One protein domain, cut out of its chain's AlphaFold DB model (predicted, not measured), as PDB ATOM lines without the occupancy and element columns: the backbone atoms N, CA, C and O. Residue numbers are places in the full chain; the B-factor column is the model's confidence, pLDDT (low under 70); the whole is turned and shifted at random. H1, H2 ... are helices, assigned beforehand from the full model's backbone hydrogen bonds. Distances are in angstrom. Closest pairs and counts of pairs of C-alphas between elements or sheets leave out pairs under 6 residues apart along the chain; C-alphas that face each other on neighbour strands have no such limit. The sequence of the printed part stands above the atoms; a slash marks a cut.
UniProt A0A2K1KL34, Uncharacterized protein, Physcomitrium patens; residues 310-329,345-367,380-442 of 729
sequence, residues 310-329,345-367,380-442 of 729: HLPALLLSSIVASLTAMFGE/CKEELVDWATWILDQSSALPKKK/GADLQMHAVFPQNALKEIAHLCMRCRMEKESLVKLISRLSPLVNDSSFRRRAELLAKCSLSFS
ATOM      1  N   HIS A 310      26.544 154.802  80.326       79.19
ATOM      2  CA  HIS A 310      27.548 155.158  81.336       79.19
ATOM      3  C   HIS A 310      27.150 156.362  82.203       79.19
ATOM      4  O   HIS A 310      27.792 156.618  83.224       79.19
ATOM      5  N   LEU A 311      26.099 157.098  81.823       83.44
ATOM      6  CA  LEU A 311      25.677 158.327  82.494       83.44
ATOM      7  C   LEU A 311      25.401 158.148  84.003       83.44
ATOM      8  O   LEU A 311      25.903 158.965  84.775       83.44
ATOM      9  N   PRO A 312      24.710 157.089  84.476       83.31
ATOM     10  CA  PRO A 312      24.413 156.921  85.901       83.31
ATOM     11  C   PRO A 312      25.656 156.799  86.779       83.31
ATOM     12  O   PRO A 312      25.718 157.385  87.857       83.31
ATOM     13  N   ALA A 313      26.656 156.041  86.318       80.19
ATOM     14  CA  ALA A 313      27.895 155.838  87.059       80.19
ATOM     15  C   ALA A 313      28.689 157.145  87.176       80.19
ATOM     16  O   ALA A 313      29.242 157.446  88.234       80.19
ATOM     17  N   LEU A 314      28.709 157.937  86.103       81.12
ATOM     18  CA  LEU A 314      29.408 159.216  86.077       81.12
ATOM     19  C   LEU A 314      28.685 160.298  86.897       81.12
ATOM     20  O   LEU A 314      29.341 161.036  87.630       81.12
ATOM     21  N   LEU A 315      27.347 160.359  86.834       83.81
ATOM     22  CA  LEU A 315      26.541 161.238  87.690       83.81
ATOM     23  C   LEU A 315      26.773 160.918  89.165       83.81
ATOM     24  O   LEU A 315      27.069 161.820  89.944       83.81
ATOM     25  N   LEU A 316      26.708 159.638  89.541       83.19
ATOM     26  CA  LEU A 316      26.929 159.209  90.918       83.19
ATOM     27  C   LEU A 316      28.340 159.571  91.407       83.19
ATOM     28  O   LEU A 316      28.483 160.115  92.500       83.19
ATOM     29  N   SER A 317      29.367 159.328  90.588       82.31
ATOM     30  CA  SER A 317      30.748 159.718  90.899       82.31
ATOM     31  C   SER A 317      30.881 161.230  91.119       82.31
ATOM     32  O   SER A 317      31.426 161.666  92.133       82.31
ATOM     33  N   SER A 318      30.308 162.043  90.224       81.44
ATOM     34  CA  SER A 318      30.353 163.506  90.329       81.44
ATOM     35  C   SER A 318      29.591 164.041  91.542       81.44
ATOM     36  O   SER A 318      30.056 164.978  92.194       81.44
ATOM     37  N   ILE A 319      28.435 163.458  91.870       82.25
ATOM     38  CA  ILE A 319      27.653 163.829  93.057       82.25
ATOM     39  C   ILE A 319      28.456 163.521  94.323       82.25
ATOM     40  O   ILE A 319      28.598 164.387  95.183       82.25
ATOM     41  N   VAL A 320      29.041 162.323  94.422       77.38
ATOM     42  CA  VAL A 320      29.849 161.928  95.584       77.38
ATOM     43  C   VAL A 320      31.097 162.799  95.718       77.38
ATOM     44  O   VAL A 320      31.381 163.250  96.822       77.38
ATOM     45  N   ALA A 321      31.788 163.113  94.620       78.44
ATOM     46  CA  ALA A 321      32.928 164.030  94.633       78.44
ATOM     47  C   ALA A 321      32.533 165.450  95.081       78.44
ATOM     48  O   ALA A 321      33.243 166.069  95.875       78.44
ATOM     49  N   SER A 322      31.379 165.950  94.622       77.88
ATOM     50  CA  SER A 322      30.847 167.262  95.024       77.88
ATOM     51  C   SER A 322      30.487 167.283  96.510       77.88
ATOM     52  O   SER A 322      30.839 168.224  97.220       77.88
ATOM     53  N   LEU A 323      29.882 166.204  97.019       73.19
ATOM     54  CA  LEU A 323      29.679 166.007  98.451       73.19
ATOM     55  C   LEU A 323      31.030 166.014  99.190       73.19
ATOM     56  O   LEU A 323      31.188 166.778 100.135       73.19
ATOM     57  N   THR A 324      32.046 165.262  98.743       71.94
ATOM     58  CA  THR A 324      33.373 165.252  99.393       71.94
ATOM     59  C   THR A 324      33.973 166.656  99.513       71.94
ATOM     60  O   THR A 324      34.481 167.003 100.580       71.94
ATOM     61  N   ALA A 325      33.892 167.468  98.452       74.50
ATOM     62  CA  ALA A 325      34.412 168.835  98.433       74.50
ATOM     63  C   ALA A 325      33.682 169.748  99.435       74.50
ATOM     64  O   ALA A 325      34.326 170.392 100.261       74.50
ATOM     65  N   MET A 326      32.344 169.714  99.459       68.12
ATOM     66  CA  MET A 326      31.517 170.514 100.382       68.12
ATOM     67  C   MET A 326      31.680 170.152 101.870       68.12
ATOM     68  O   MET A 326      31.208 170.877 102.750       68.12
ATOM     69  N   PHE A 327      32.290 169.007 102.172       62.81
ATOM     70  CA  PHE A 327      32.603 168.571 103.535       62.81
ATOM     71  C   PHE A 327      34.111 168.652 103.860       62.81
ATOM     72  O   PHE A 327      34.516 168.312 104.973       62.81
ATOM     73  N   GLY A 328      34.945 169.095 102.908       53.09
ATOM     74  CA  GLY A 328      36.394 169.266 103.062       53.09
ATOM     75  C   GLY A 328      36.830 170.673 103.486       53.09
ATOM     76  O   GLY A 328      37.880 170.815 104.110       53.09
ATOM     77  N   GLU A 329      36.028 171.704 103.210       46.88
ATOM     78  CA  GLU A 329      36.323 173.079 103.619       46.88
ATOM     79  C   GLU A 329      35.933 173.305 105.083       46.88
ATOM     80  O   GLU A 329      34.770 173.442 105.459       46.88
ATOM     81  N   CYS A 345      21.535 171.923  98.342       67.56
ATOM     82  CA  CYS A 345      21.486 171.426  99.710       67.56
ATOM     83  C   CYS A 345      22.115 170.023  99.753       67.56
ATOM     84  O   CYS A 345      21.866 169.168  98.901       67.56
ATOM     85  N   LYS A 346      22.948 169.765 100.769       70.44
ATOM     86  CA  LYS A 346      23.648 168.478 100.964       70.44
ATOM     87  C   LYS A 346      22.682 167.284 100.974       70.44
ATOM     88  O   LYS A 346      23.032 166.214 100.481       70.44
ATOM     89  N   GLU A 347      21.476 167.485 101.494       73.38
ATOM     90  CA  GLU A 347      20.403 166.489 101.561       73.38
ATOM     91  C   GLU A 347      19.854 166.117 100.174       73.38
ATOM     92  O   GLU A 347      19.692 164.936  99.874       73.38
ATOM     93  N   GLU A 348      19.678 167.093  99.279       77.19
ATOM     94  CA  GLU A 348      19.137 166.879  97.930       77.19
ATOM     95  C   GLU A 348      20.088 166.043  97.067       77.19
ATOM     96  O   GLU A 348      19.665 165.119  96.371       77.19
ATOM     97  N   LEU A 349      21.396 166.308  97.144       76.56
ATOM     98  CA  LEU A 349      22.406 165.510  96.442       76.56
ATOM     99  C   LEU A 349      22.477 164.070  96.967       76.56
ATOM    100  O   LEU A 349      22.703 163.140  96.190       76.56
ATOM    101  N   VAL A 350      22.256 163.862  98.268       77.38
ATOM    102  CA  VAL A 350      22.168 162.516  98.859       77.38
ATOM    103  C   VAL A 350      20.913 161.794  98.372       77.38
ATOM    104  O   VAL A 350      20.970 160.601  98.066       77.38
ATOM    105  N   ASP A 351      19.793 162.498  98.238       81.44
ATOM    106  CA  ASP A 351      18.561 161.936  97.687       81.44
ATOM    107  C   ASP A 351      18.712 161.560  96.208       81.44
ATOM    108  O   ASP A 351      18.314 160.464  95.811       81.44
ATOM    109  N   TRP A 352      19.396 162.381  95.409       83.62
ATOM    110  CA  TRP A 352      19.765 162.032  94.035       83.62
ATOM    111  C   TRP A 352      20.707 160.824  93.967       83.62
ATOM    112  O   TRP A 352      20.463 159.903  93.187       83.62
ATOM    113  N   ALA A 353      21.749 160.775  94.801       81.81
ATOM    114  CA  ALA A 353      22.680 159.646  94.842       81.81
ATOM    115  C   ALA A 353      21.981 158.336  95.239       81.81
ATOM    116  O   ALA A 353      22.206 157.293  94.623       81.81
ATOM    117  N   THR A 354      21.109 158.383  96.248       80.81
ATOM    118  CA  THR A 354      20.348 157.210  96.703       80.81
ATOM    119  C   THR A 354      19.301 156.777  95.681       80.81
ATOM    120  O   THR A 354      19.192 155.580  95.426       80.81
ATOM    121  N   TRP A 355      18.614 157.715  95.021       84.44
ATOM    122  CA  TRP A 355      17.709 157.403  93.915       84.44
ATOM    123  C   TRP A 355      18.450 156.734  92.751       84.44
ATOM    124  O   TRP A 355      18.006 155.686  92.300       84.44
ATOM    125  N   ILE A 356      19.604 157.260  92.310       82.62
ATOM    126  CA  ILE A 356      20.414 156.652  91.234       82.62
ATOM    127  C   ILE A 356      20.830 155.217  91.596       82.62
ATOM    128  O   ILE A 356      20.768 154.328  90.746       82.62
ATOM    129  N   LEU A 357      21.232 154.976  92.849       78.75
ATOM    130  CA  LEU A 357      21.589 153.641  93.336       78.75
ATOM    131  C   LEU A 357      20.385 152.688  93.342       78.75
ATOM    132  O   LEU A 357      20.517 151.553  92.885       78.75
ATOM    133  N   ASP A 358      19.216 153.156  93.791       77.56
ATOM    134  CA  ASP A 358      17.965 152.385  93.843       77.56
ATOM    135  C   ASP A 358      17.484 151.930  92.446       77.56
ATOM    136  O   ASP A 358      16.732 150.960  92.341       77.56
ATOM    137  N   GLN A 359      17.957 152.565  91.367       73.50
ATOM    138  CA  GLN A 359      17.686 152.142  89.988       73.50
ATOM    139  C   GLN A 359      18.480 150.898  89.542       73.50
ATOM    140  O   GLN A 359      18.215 150.336  88.479       73.50
ATOM    141  N   SER A 360      19.457 150.428  90.327       68.00
ATOM    142  CA  SER A 360      20.204 149.212  89.996       68.00
ATOM    143  C   SER A 360      19.315 147.966  90.052       68.00
ATOM    144  O   SER A 360      18.618 147.712  91.034       68.00
ATOM    145  N   SER A 361      19.421 147.096  89.044       55.16
ATOM    146  CA  SER A 361      18.713 145.807  89.019       55.16
ATOM    147  C   SER A 361      19.127 144.837  90.133       55.16
ATOM    148  O   SER A 361      18.457 143.827  90.331       55.16
ATOM    149  N   ALA A 362      20.241 145.106  90.820       53.66
ATOM    150  CA  ALA A 362      20.779 144.276  91.893       53.66
ATOM    151  C   ALA A 362      20.173 144.582  93.278       53.66
ATOM    152  O   ALA A 362      20.383 143.809  94.213       53.66
ATOM    153  N   LEU A 363      19.401 145.666  93.422       55.59
ATOM    154  CA  LEU A 363      18.641 145.957  94.638       55.59
ATOM    155  C   LEU A 363      17.211 145.394  94.540       55.59
ATOM    156  O   LEU A 363      16.617 145.374  93.456       55.59
ATOM    157  N   PRO A 364      16.620 144.922  95.657       48.38
ATOM    158  CA  PRO A 364      15.246 144.440  95.661       48.38
ATOM    159  C   PRO A 364      14.300 145.587  95.291       48.38
ATOM    160  O   PRO A 364      14.133 146.539  96.054       48.38
ATOM    161  N   LYS A 365      13.661 145.490  94.120       55.53
ATOM    162  CA  LYS A 365      12.646 146.457  93.684       55.53
ATOM    163  C   LYS A 365      11.553 146.525  94.753       55.53
ATOM    164  O   LYS A 365      10.959 145.492  95.082       55.53
ATOM    165  N   LYS A 366      11.273 147.718  95.298       47.94
ATOM    166  CA  LYS A 366      10.099 147.922  96.163       47.94
ATOM    167  C   LYS A 366       8.882 147.374  95.412       47.94
ATOM    168  O   LYS A 366       8.660 147.724  94.251       47.94
ATOM    169  N   LYS A 367       8.126 146.462  96.038       38.69
ATOM    170  CA  LYS A 367       6.848 145.992  95.484       38.69
ATOM    171  C   LYS A 367       6.031 147.236  95.148       38.69
ATOM    172  O   LYS A 367       5.903 148.094  96.018       38.69
ATOM    173  N   GLY A 380       8.232 159.842  89.858       47.12
ATOM    174  CA  GLY A 380       9.685 159.691  90.023       47.12
ATOM    175  C   GLY A 380      10.107 158.329  90.598       47.12
ATOM    176  O   GLY A 380      11.252 157.907  90.414       47.12
ATOM    177  N   ALA A 381       9.178 157.637  91.268       41.94
ATOM    178  CA  ALA A 381       9.328 156.301  91.834       41.94
ATOM    179  C   ALA A 381       9.032 155.139  90.855       41.94
ATOM    180  O   ALA A 381       9.510 154.029  91.088       41.94
ATOM    181  N   ASP A 382       8.272 155.368  89.776       45.72
ATOM    182  CA  ASP A 382       7.926 154.348  88.767       45.72
ATOM    183  C   ASP A 382       8.898 154.316  87.572       45.72
ATOM    184  O   ASP A 382       8.945 153.331  86.826       45.72
ATOM    185  N   LEU A 383       9.687 155.380  87.408       60.00
ATOM    186  CA  LEU A 383      10.742 155.512  86.407       60.00
ATOM    187  C   LEU A 383      11.868 154.503  86.678       60.00
ATOM    188  O   LEU A 383      12.508 154.551  87.728       60.00
ATOM    189  N   GLN A 384      12.098 153.588  85.728       61.75
ATOM    190  CA  GLN A 384      13.194 152.617  85.775       61.75
ATOM    191  C   GLN A 384      14.329 153.057  84.859       61.75
ATOM    192  O   GLN A 384      14.164 153.146  83.647       61.75
ATOM    193  N   MET A 385      15.503 153.256  85.444       61.34
ATOM    194  CA  MET A 385      16.751 153.415  84.711       61.34
ATOM    195  C   MET A 385      17.457 152.053  84.677       61.34
ATOM    196  O   MET A 385      17.666 151.447  85.723       61.34
ATOM    197  N   HIS A 386      17.844 151.537  83.506       61.41
ATOM    198  CA  HIS A 386      18.669 150.320  83.410       61.41
ATOM    199  C   HIS A 386      20.131 150.629  83.789       61.41
ATOM    200  O   HIS A 386      21.041 150.552  82.968       61.41
ATOM    201  N   ALA A 387      20.351 151.031  85.042       62.75
ATOM    202  CA  ALA A 387      21.640 151.484  85.534       62.75
ATOM    203  C   ALA A 387      22.585 150.295  85.767       62.75
ATOM    204  O   ALA A 387      22.406 149.502  86.696       62.75
ATOM    205  N   VAL A 388      23.608 150.180  84.918       67.62
ATOM    206  CA  VAL A 388      24.696 149.209  85.080       67.62
ATOM    207  C   VAL A 388      25.907 149.934  85.650       67.62
ATOM    208  O   VAL A 388      26.485 150.807  85.009       67.62
ATOM    209  N   PHE A 389      26.309 149.553  86.860       75.88
ATOM    210  CA  PHE A 389      27.472 150.131  87.522       75.88
ATOM    211  C   PHE A 389      28.659 149.161  87.438       75.88
ATOM    212  O   PHE A 389      28.585 148.064  88.001       75.88
ATOM    213  N   PRO A 390      29.762 149.518  86.753       75.19
ATOM    214  CA  PRO A 390      30.955 148.683  86.747       75.19
ATOM    215  C   PRO A 390      31.556 148.610  88.158       75.19
ATOM    216  O   PRO A 390      31.632 149.616  88.864       75.19
ATOM    217  N   GLN A 391      32.021 147.425  88.566       77.31
ATOM    218  CA  GLN A 391      32.534 147.184  89.926       77.31
ATOM    219  C   GLN A 391      33.695 148.112  90.308       77.31
ATOM    220  O   GLN A 391      33.795 148.516  91.459       77.31
ATOM    221  N   ASN A 392      34.530 148.506  89.344       69.12
ATOM    222  CA  ASN A 392      35.611 149.461  89.588       69.12
ATOM    223  C   ASN A 392      35.064 150.844  89.970       69.12
ATOM    224  O   ASN A 392      35.519 151.422  90.947       69.12
ATOM    225  N   ALA A 393      34.030 151.335  89.277       67.06
ATOM    226  CA  ALA A 393      33.394 152.606  89.626       67.06
ATOM    227  C   ALA A 393      32.702 152.532  90.991       67.06
ATOM    228  O   ALA A 393      32.810 153.461  91.780       67.06
ATOM    229  N   LEU A 394      32.040 151.413  91.310       77.50
ATOM    230  CA  LEU A 394      31.423 151.214  92.624       77.50
ATOM    231  C   LEU A 394      32.452 151.210  93.761       77.50
ATOM    232  O   LEU A 394      32.179 151.777  94.813       77.50
ATOM    233  N   LYS A 395      33.625 150.601  93.552       75.44
ATOM    234  CA  LYS A 395      34.731 150.624  94.520       75.44
ATOM    235  C   LYS A 395      35.284 152.031  94.714       75.44
ATOM    236  O   LYS A 395      35.420 152.458  95.853       75.44
ATOM    237  N   GLU A 396      35.534 152.766  93.633       70.62
ATOM    238  CA  GLU A 396      35.972 154.166  93.710       70.62
ATOM    239  C   GLU A 396      34.951 155.029  94.455       70.62
ATOM    240  O   GLU A 396      35.292 155.735  95.399       70.62
ATOM    241  N   ILE A 397      33.669 154.894  94.115       71.50
ATOM    242  CA  ILE A 397      32.581 155.599  94.795       71.50
ATOM    243  C   ILE A 397      32.524 155.199  96.275       71.50
ATOM    244  O   ILE A 397      32.374 156.067  97.128       71.50
ATOM    245  N   ALA A 398      32.701 153.920  96.607       77.50
ATOM    246  CA  ALA A 398      32.744 153.438  97.986       77.50
ATOM    247  C   ALA A 398      33.919 154.036  98.772       77.50
ATOM    248  O   ALA A 398      33.731 154.510  99.894       77.50
ATOM    249  N   HIS A 399      35.108 154.086  98.170       74.19
ATOM    250  CA  HIS A 399      36.279 154.737  98.751       74.19
ATOM    251  C   HIS A 399      36.059 156.240  98.952       74.19
ATOM    252  O   HIS A 399      36.353 156.758 100.033       74.19
ATOM    253  N   LEU A 400      35.494 156.933  97.961       68.25
ATOM    254  CA  LEU A 400      35.156 158.353  98.059       68.25
ATOM    255  C   LEU A 400      34.123 158.607  99.164       68.25
ATOM    256  O   LEU A 400      34.330 159.492  99.990       68.25
ATOM    257  N   CYS A 401      33.080 157.779  99.267       72.38
ATOM    258  CA  CYS A 401      32.069 157.876 100.324       72.38
ATOM    259  C   CYS A 401      32.668 157.713 101.726       72.38
ATOM    260  O   CYS A 401      32.306 158.462 102.628       72.38
ATOM    261  N   MET A 402      33.619 156.788 101.910       70.62
ATOM    262  CA  MET A 402      34.342 156.627 103.184       70.62
ATOM    263  C   MET A 402      35.264 157.814 103.495       70.62
ATOM    264  O   MET A 402      35.608 158.060 104.653       70.62
ATOM    265  N   ARG A 403      35.689 158.560 102.470       69.44
ATOM    266  CA  ARG A 403      36.517 159.761 102.617       69.44
ATOM    267  C   ARG A 403      35.682 161.023 102.881       69.44
ATOM    268  O   ARG A 403      36.225 161.975 103.449       69.44
ATOM    269  N   CYS A 404      34.392 161.031 102.537       66.62
ATOM    270  CA  CYS A 404      33.487 162.150 102.801       66.62
ATOM    271  C   CYS A 404      33.245 162.356 104.307       66.62
ATOM    272  O   CYS A 404      32.863 161.432 105.021       66.62
ATOM    273  N   ARG A 405      33.371 163.600 104.789       63.81
ATOM    274  CA  ARG A 405      32.965 164.004 106.151       63.81
ATOM    275  C   ARG A 405      31.469 164.361 106.211       63.81
ATOM    276  O   ARG A 405      31.115 165.461 106.606       63.81
ATOM    277  N   MET A 406      30.603 163.455 105.761       64.12
ATOM    278  CA  MET A 406      29.141 163.641 105.771       64.12
ATOM    279  C   MET A 406      28.562 163.592 107.196       64.12
ATOM    280  O   MET A 406      29.153 162.988 108.095       64.12
ATOM    281  N   GLU A 407      27.347 164.117 107.375       65.88
ATOM    282  CA  GLU A 407      26.528 163.812 108.552       65.88
ATOM    283  C   GLU A 407      26.218 162.309 108.638       65.88
ATOM    284  O   GLU A 407      26.019 161.628 107.625       65.88
ATOM    285  N   LYS A 408      26.193 161.782 109.870       67.94
ATOM    286  CA  LYS A 408      26.127 160.338 110.147       67.94
ATOM    287  C   LYS A 408      24.897 159.678 109.511       67.94
ATOM    288  O   LYS A 408      25.009 158.565 109.010       67.94
ATOM    289  N   GLU A 409      23.755 160.360 109.479       73.38
ATOM    290  CA  GLU A 409      22.498 159.827 108.941       73.38
ATOM    291  C   GLU A 409      22.502 159.724 107.406       73.38
ATOM    292  O   GLU A 409      22.260 158.648 106.851       73.38
ATOM    293  N   SER A 410      22.873 160.800 106.705       71.75
ATOM    294  CA  SER A 410      22.973 160.827 105.239       71.75
ATOM    295  C   SER A 410      24.032 159.854 104.712       71.75
ATOM    296  O   SER A 410      23.829 159.190 103.693       71.75
ATOM    297  N   LEU A 411      25.151 159.721 105.435       73.81
ATOM    298  CA  LEU A 411      26.210 158.765 105.121       73.81
ATOM    299  C   LEU A 411      25.722 157.320 105.245       73.81
ATOM    300  O   LEU A 411      25.946 156.513 104.344       73.81
ATOM    301  N   VAL A 412      25.037 156.994 106.343       77.44
ATOM    302  CA  VAL A 412      24.478 155.656 106.575       77.44
ATOM    303  C   VAL A 412      23.430 155.325 105.513       77.44
ATOM    304  O   VAL A 412      23.452 154.218 104.971       77.44
ATOM    305  N   LYS A 413      22.572 156.284 105.137       77.25
ATOM    306  CA  LYS A 413      21.588 156.122 104.054       77.25
ATOM    307  C   LYS A 413      22.272 155.728 102.741       77.25
ATOM    308  O   LYS A 413      21.910 154.708 102.154       77.25
ATOM    309  N   LEU A 414      23.307 156.459 102.328       79.12
ATOM    310  CA  LEU A 414      24.036 156.205 101.084       79.12
ATOM    311  C   LEU A 414      24.833 154.888 101.127       79.12
ATOM    312  O   LEU A 414      24.710 154.054 100.227       79.12
ATOM    313  N   ILE A 415      25.590 154.646 102.200       79.31
ATOM    314  CA  ILE A 415      26.401 153.430 102.369       79.31
ATOM    315  C   ILE A 415      25.521 152.175 102.439       79.31
ATOM    316  O   ILE A 415      25.890 151.142 101.877       79.31
ATOM    317  N   SER A 416      24.338 152.249 103.059       79.31
ATOM    318  CA  SER A 416      23.406 151.115 103.126       79.31
ATOM    319  C   SER A 416      22.914 150.661 101.746       79.31
ATOM    320  O   SER A 416      22.658 149.474 101.545       79.31
ATOM    321  N   ARG A 417      22.811 151.588 100.782       77.94
ATOM    322  CA  ARG A 417      22.430 151.304  99.389       77.94
ATOM    323  C   ARG A 417      23.609 150.863  98.532       77.94
ATOM    324  O   ARG A 417      23.434 150.033  97.646       77.94
ATOM    325  N   LEU A 418      24.811 151.353  98.830       80.75
ATOM    326  CA  LEU A 418      26.032 151.017  98.099       80.75
ATOM    327  C   LEU A 418      26.632 149.653  98.507       80.75
ATOM    328  O   LEU A 418      27.099 148.905  97.652       80.75
ATOM    329  N   SER A 419      26.580 149.298  99.795       81.06
ATOM    330  CA  SER A 419      27.099 148.037 100.363       81.06
ATOM    331  C   SER A 419      26.683 146.758  99.604       81.06
ATOM    332  O   SER A 419      27.566 145.961  99.263       81.06
ATOM    333  N   PRO A 420      25.394 146.543  99.260       77.88
ATOM    334  CA  PRO A 420      24.981 145.354  98.506       77.88
ATOM    335  C   PRO A 420      25.488 145.330  97.054       77.88
ATOM    336  O   PRO A 420      25.563 144.255  96.463       77.88
ATOM    337  N   LEU A 421      25.855 146.481  96.482       75.62
ATOM    338  CA  LEU A 421      26.291 146.604  95.087       75.62
ATOM    339  C   LEU A 421      27.802 146.379  94.916       75.62
ATOM    340  O   LEU A 421      28.242 145.893  93.874       75.62
ATOM    341  N   VAL A 422      28.603 146.701  95.935       78.88
ATOM    342  CA  VAL A 422      30.069 146.580  95.903       78.88
ATOM    343  C   VAL A 422      30.496 145.152  96.249       78.88
ATOM    344  O   VAL A 422      30.145 144.627  97.308       78.88
ATOM    345  N   ASN A 423      31.298 144.519  95.390       75.75
ATOM    346  CA  ASN A 423      31.917 143.212  95.652       75.75
ATOM    347  C   ASN A 423      33.241 143.363  96.425       75.75
ATOM    348  O   ASN A 423      34.309 143.015  95.922       75.75
ATOM    349  N   ASP A 424      33.178 143.914  97.637       77.44
ATOM    350  CA  ASP A 424      34.322 144.050  98.545       77.44
ATOM    351  C   ASP A 424      33.882 143.733  99.983       77.44
ATOM    352  O   ASP A 424      33.043 144.423 100.568       77.44
ATOM    353  N   SER A 425      34.434 142.656 100.547       71.88
ATOM    354  CA  SER A 425      34.117 142.187 101.898       71.88
ATOM    355  C   SER A 425      34.579 143.164 102.982       71.88
ATOM    356  O   SER A 425      33.899 143.297 104.002       71.88
ATOM    357  N   SER A 426      35.679 143.891 102.754       76.94
ATOM    358  CA  SER A 426      36.203 144.893 103.690       76.94
ATOM    359  C   SER A 426      35.273 146.104 103.777       76.94
ATOM    360  O   SER A 426      35.008 146.628 104.862       76.94
ATOM    361  N   PHE A 427      34.728 146.538 102.636       79.38
ATOM    362  CA  PHE A 427      33.779 147.644 102.576       79.38
ATOM    363  C   PHE A 427      32.441 147.252 103.204       79.38
ATOM    364  O   PHE A 427      31.932 147.989 104.044       79.38
ATOM    365  N   ARG A 428      31.908 146.064 102.881       77.88
ATOM    366  CA  ARG A 428      30.660 145.561 103.484       77.88
ATOM    367  C   ARG A 428      30.757 145.463 105.006       77.88
ATOM    368  O   ARG A 428      29.855 145.923 105.699       77.88
ATOM    369  N   ARG A 429      31.877 144.961 105.537       73.56
ATOM    370  CA  ARG A 429      32.116 144.885 106.987       73.56
ATOM    371  C   ARG A 429      32.148 146.271 107.640       73.56
ATOM    372  O   ARG A 429      31.514 146.471 108.672       73.56
ATOM    373  N   ARG A 430      32.836 147.244 107.029       74.62
ATOM    374  CA  ARG A 430      32.877 148.639 107.511       74.62
ATOM    375  C   ARG A 430      31.506 149.319 107.441       74.62
ATOM    376  O   ARG A 430      31.112 149.993 108.390       74.62
ATOM    377  N   ALA A 431      30.751 149.083 106.371       77.62
ATOM    378  CA  ALA A 431      29.378 149.555 106.210       77.62
ATOM    379  C   ALA A 431      28.435 148.989 107.287       77.62
ATOM    380  O   ALA A 431      27.636 149.726 107.864       77.62
ATOM    381  N   GLU A 432      28.550 147.697 107.605       76.12
ATOM    382  CA  GLU A 432      27.774 147.062 108.674       76.12
ATOM    383  C   GLU A 432      28.110 147.624 110.060       76.12
ATOM    384  O   GLU A 432      27.208 147.815 110.875       76.12
ATOM    385  N   LEU A 433      29.388 147.902 110.336       73.69
ATOM    386  CA  LEU A 433      29.813 148.533 111.589       73.69
ATOM    387  C   LEU A 433      29.241 149.951 111.715       73.69
ATOM    388  O   LEU A 433      28.679 150.290 112.754       73.69
ATOM    389  N   LEU A 434      29.291 150.742 110.641       73.44
ATOM    390  CA  LEU A 434      28.685 152.076 110.587       73.44
ATOM    391  C   LEU A 434      27.171 152.047 110.846       73.44
ATOM    392  O   LEU A 434      26.668 152.850 111.634       73.44
ATOM    393  N   ALA A 435      26.452 151.097 110.241       72.44
ATOM    394  CA  ALA A 435      25.016 150.929 110.449       72.44
ATOM    395  C   ALA A 435      24.678 150.533 111.900       72.44
ATOM    396  O   ALA A 435      23.761 151.096 112.500       72.44
ATOM    397  N   LYS A 436      25.455 149.620 112.502       71.00
ATOM    398  CA  LYS A 436      25.290 149.191 113.905       71.00
ATOM    399  C   LYS A 436      25.548 150.335 114.892       71.00
ATOM    400  O   LYS A 436      24.775 150.520 115.827       71.00
ATOM    401  N   CYS A 437      26.566 151.157 114.643       61.09
ATOM    402  CA  CYS A 437      26.884 152.325 115.470       61.09
ATOM    403  C   CYS A 437      25.867 153.475 115.339       61.09
ATOM    404  O   CYS A 437      25.890 154.402 116.151       61.09
ATOM    405  N   SER A 438      25.000 153.474 114.319       57.28
ATOM    406  CA  SER A 438      23.907 154.451 114.187       57.28
ATOM    407  C   SER A 438      22.723 154.123 115.098       57.28
ATOM    408  O   SER A 438      22.057 155.031 115.582       57.28
ATOM    409  N   LEU A 439      22.491 152.836 115.370       47.06
ATOM    410  CA  LEU A 439      21.400 152.364 116.228       47.06
ATOM    411  C   LEU A 439      21.733 152.486 117.723       47.06
ATOM    412  O   LEU A 439      20.836 152.682 118.537       47.06
ATOM    413  N   SER A 440      23.017 152.434 118.086       44.38
ATOM    414  CA  SER A 440      23.481 152.450 119.481       44.38
ATOM    415  C   SER A 440      23.576 153.842 120.124       44.38
ATOM    416  O   SER A 440      24.120 153.959 121.213       44.38
ATOM    417  N   PHE A 441      23.114 154.905 119.454       39.97
ATOM    418  CA  PHE A 441      23.129 156.274 120.000       39.97
ATOM    419  C   PHE A 441      21.730 156.868 120.223       39.97
ATOM    420  O   PHE A 441      21.626 157.977 120.738       39.97
ATOM    421  N   SER A 442      20.659 156.148 119.859       36.75
ATOM    422  CA  SER A 442      19.280 156.622 120.054       36.75
ATOM    423  C   SER A 442      18.596 156.052 121.298       36.75
ATOM    424  O   SER A 442      17.556 156.576 121.675       36.75
TER     425      SER A 442
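This is residues 310 to 329, 345 to 367 and 380 to 442 of the 729 residues of an uncharacterized protein of Physcomitrium patens (UniProt A0A2K1KL34). What is the main picture? Four helices, H1 to H4, form an up-and-down bundle in which H1, H2, H4 and H3 touch in a ring, and a fifth, H5, packs aslant on the outside of H4. How much is printed, and of what kind? The 106 printed residues hold five named helices, in the order H1 H2 H3 H4 H5, and no named strand: the class is all helix. How large is it? It is compact, with a radius of gyration of the C-alphas of 13.3 A, and spans 36 by 30 by 27 A.

Where does the first helix begin? H1, residues 311 to 326, begins with C-alpha 311 at (25.677, 158.327, 82.494) and is 22.4 A long. Which helices come next? H2 is residues 346 to 358, 18.5 A long, and H3 is residues 391 to 403, 18.3 A long. H4 is residues 408 to 418, 15.2 A long. Where does the last one end? H5, residues 425 to 439, is 21.7 A long and ends with C-alpha 439 at (21.400, 152.364, 116.228).

How does H1 stand in the bundle, in which each helix runs against the one before it in the chain? H1 touches H2, opposite ways at a shallow tilt of 27 degrees; the closest C-alphas, of Leu 316 and Ala 353, are 5.8 A apart. H1 touches H3, the same way at a shallow tilt of 14 degrees, closest at the C-alphas of Ser 317 and Ile 397, 6.0 A. What does the hub, H4, touch? H4 touches H2, the same way at a shallow tilt of 19 degrees, with the closest C-alphas, of Thr 354 and Leu 414, 5.8 A apart. It forms a helical hairpin with H3, closest at the C-alphas of Ala 398 and Leu 418, 7.1 A, and another with H5, at a tilt of 37 degrees, only just steep, closest at the C-alphas of Val 412 and Ala 435, 6.1 A. Which pairs are apart? H1 and H4, H1 and H5, H2 and H5, and H2 and H3 are apart. Are the helix backbones complete? Every O i to N i+4 pair is within hydrogen-bond range in H1, H2 and H3; the counts are 6 of 7 in H4 and 10 of 11 in H5.

Which C-alphas are farthest apart? Those of Glu 329 and Lys 367, at 40.8 A. Where is the chain cut? Residues 330 to 344 and 368 to 379 are not printed; the C-alpha gaps are 15.4 A and 15.0 A. Of the links printed whole, H3 to H4 is tight and H4 to H5 is short. Where is confidence low? The mean pLDDT of the printed part is 70.2, and 37 residues are under 70, among them 360 to 367, 380 to 388 and 437 to 442.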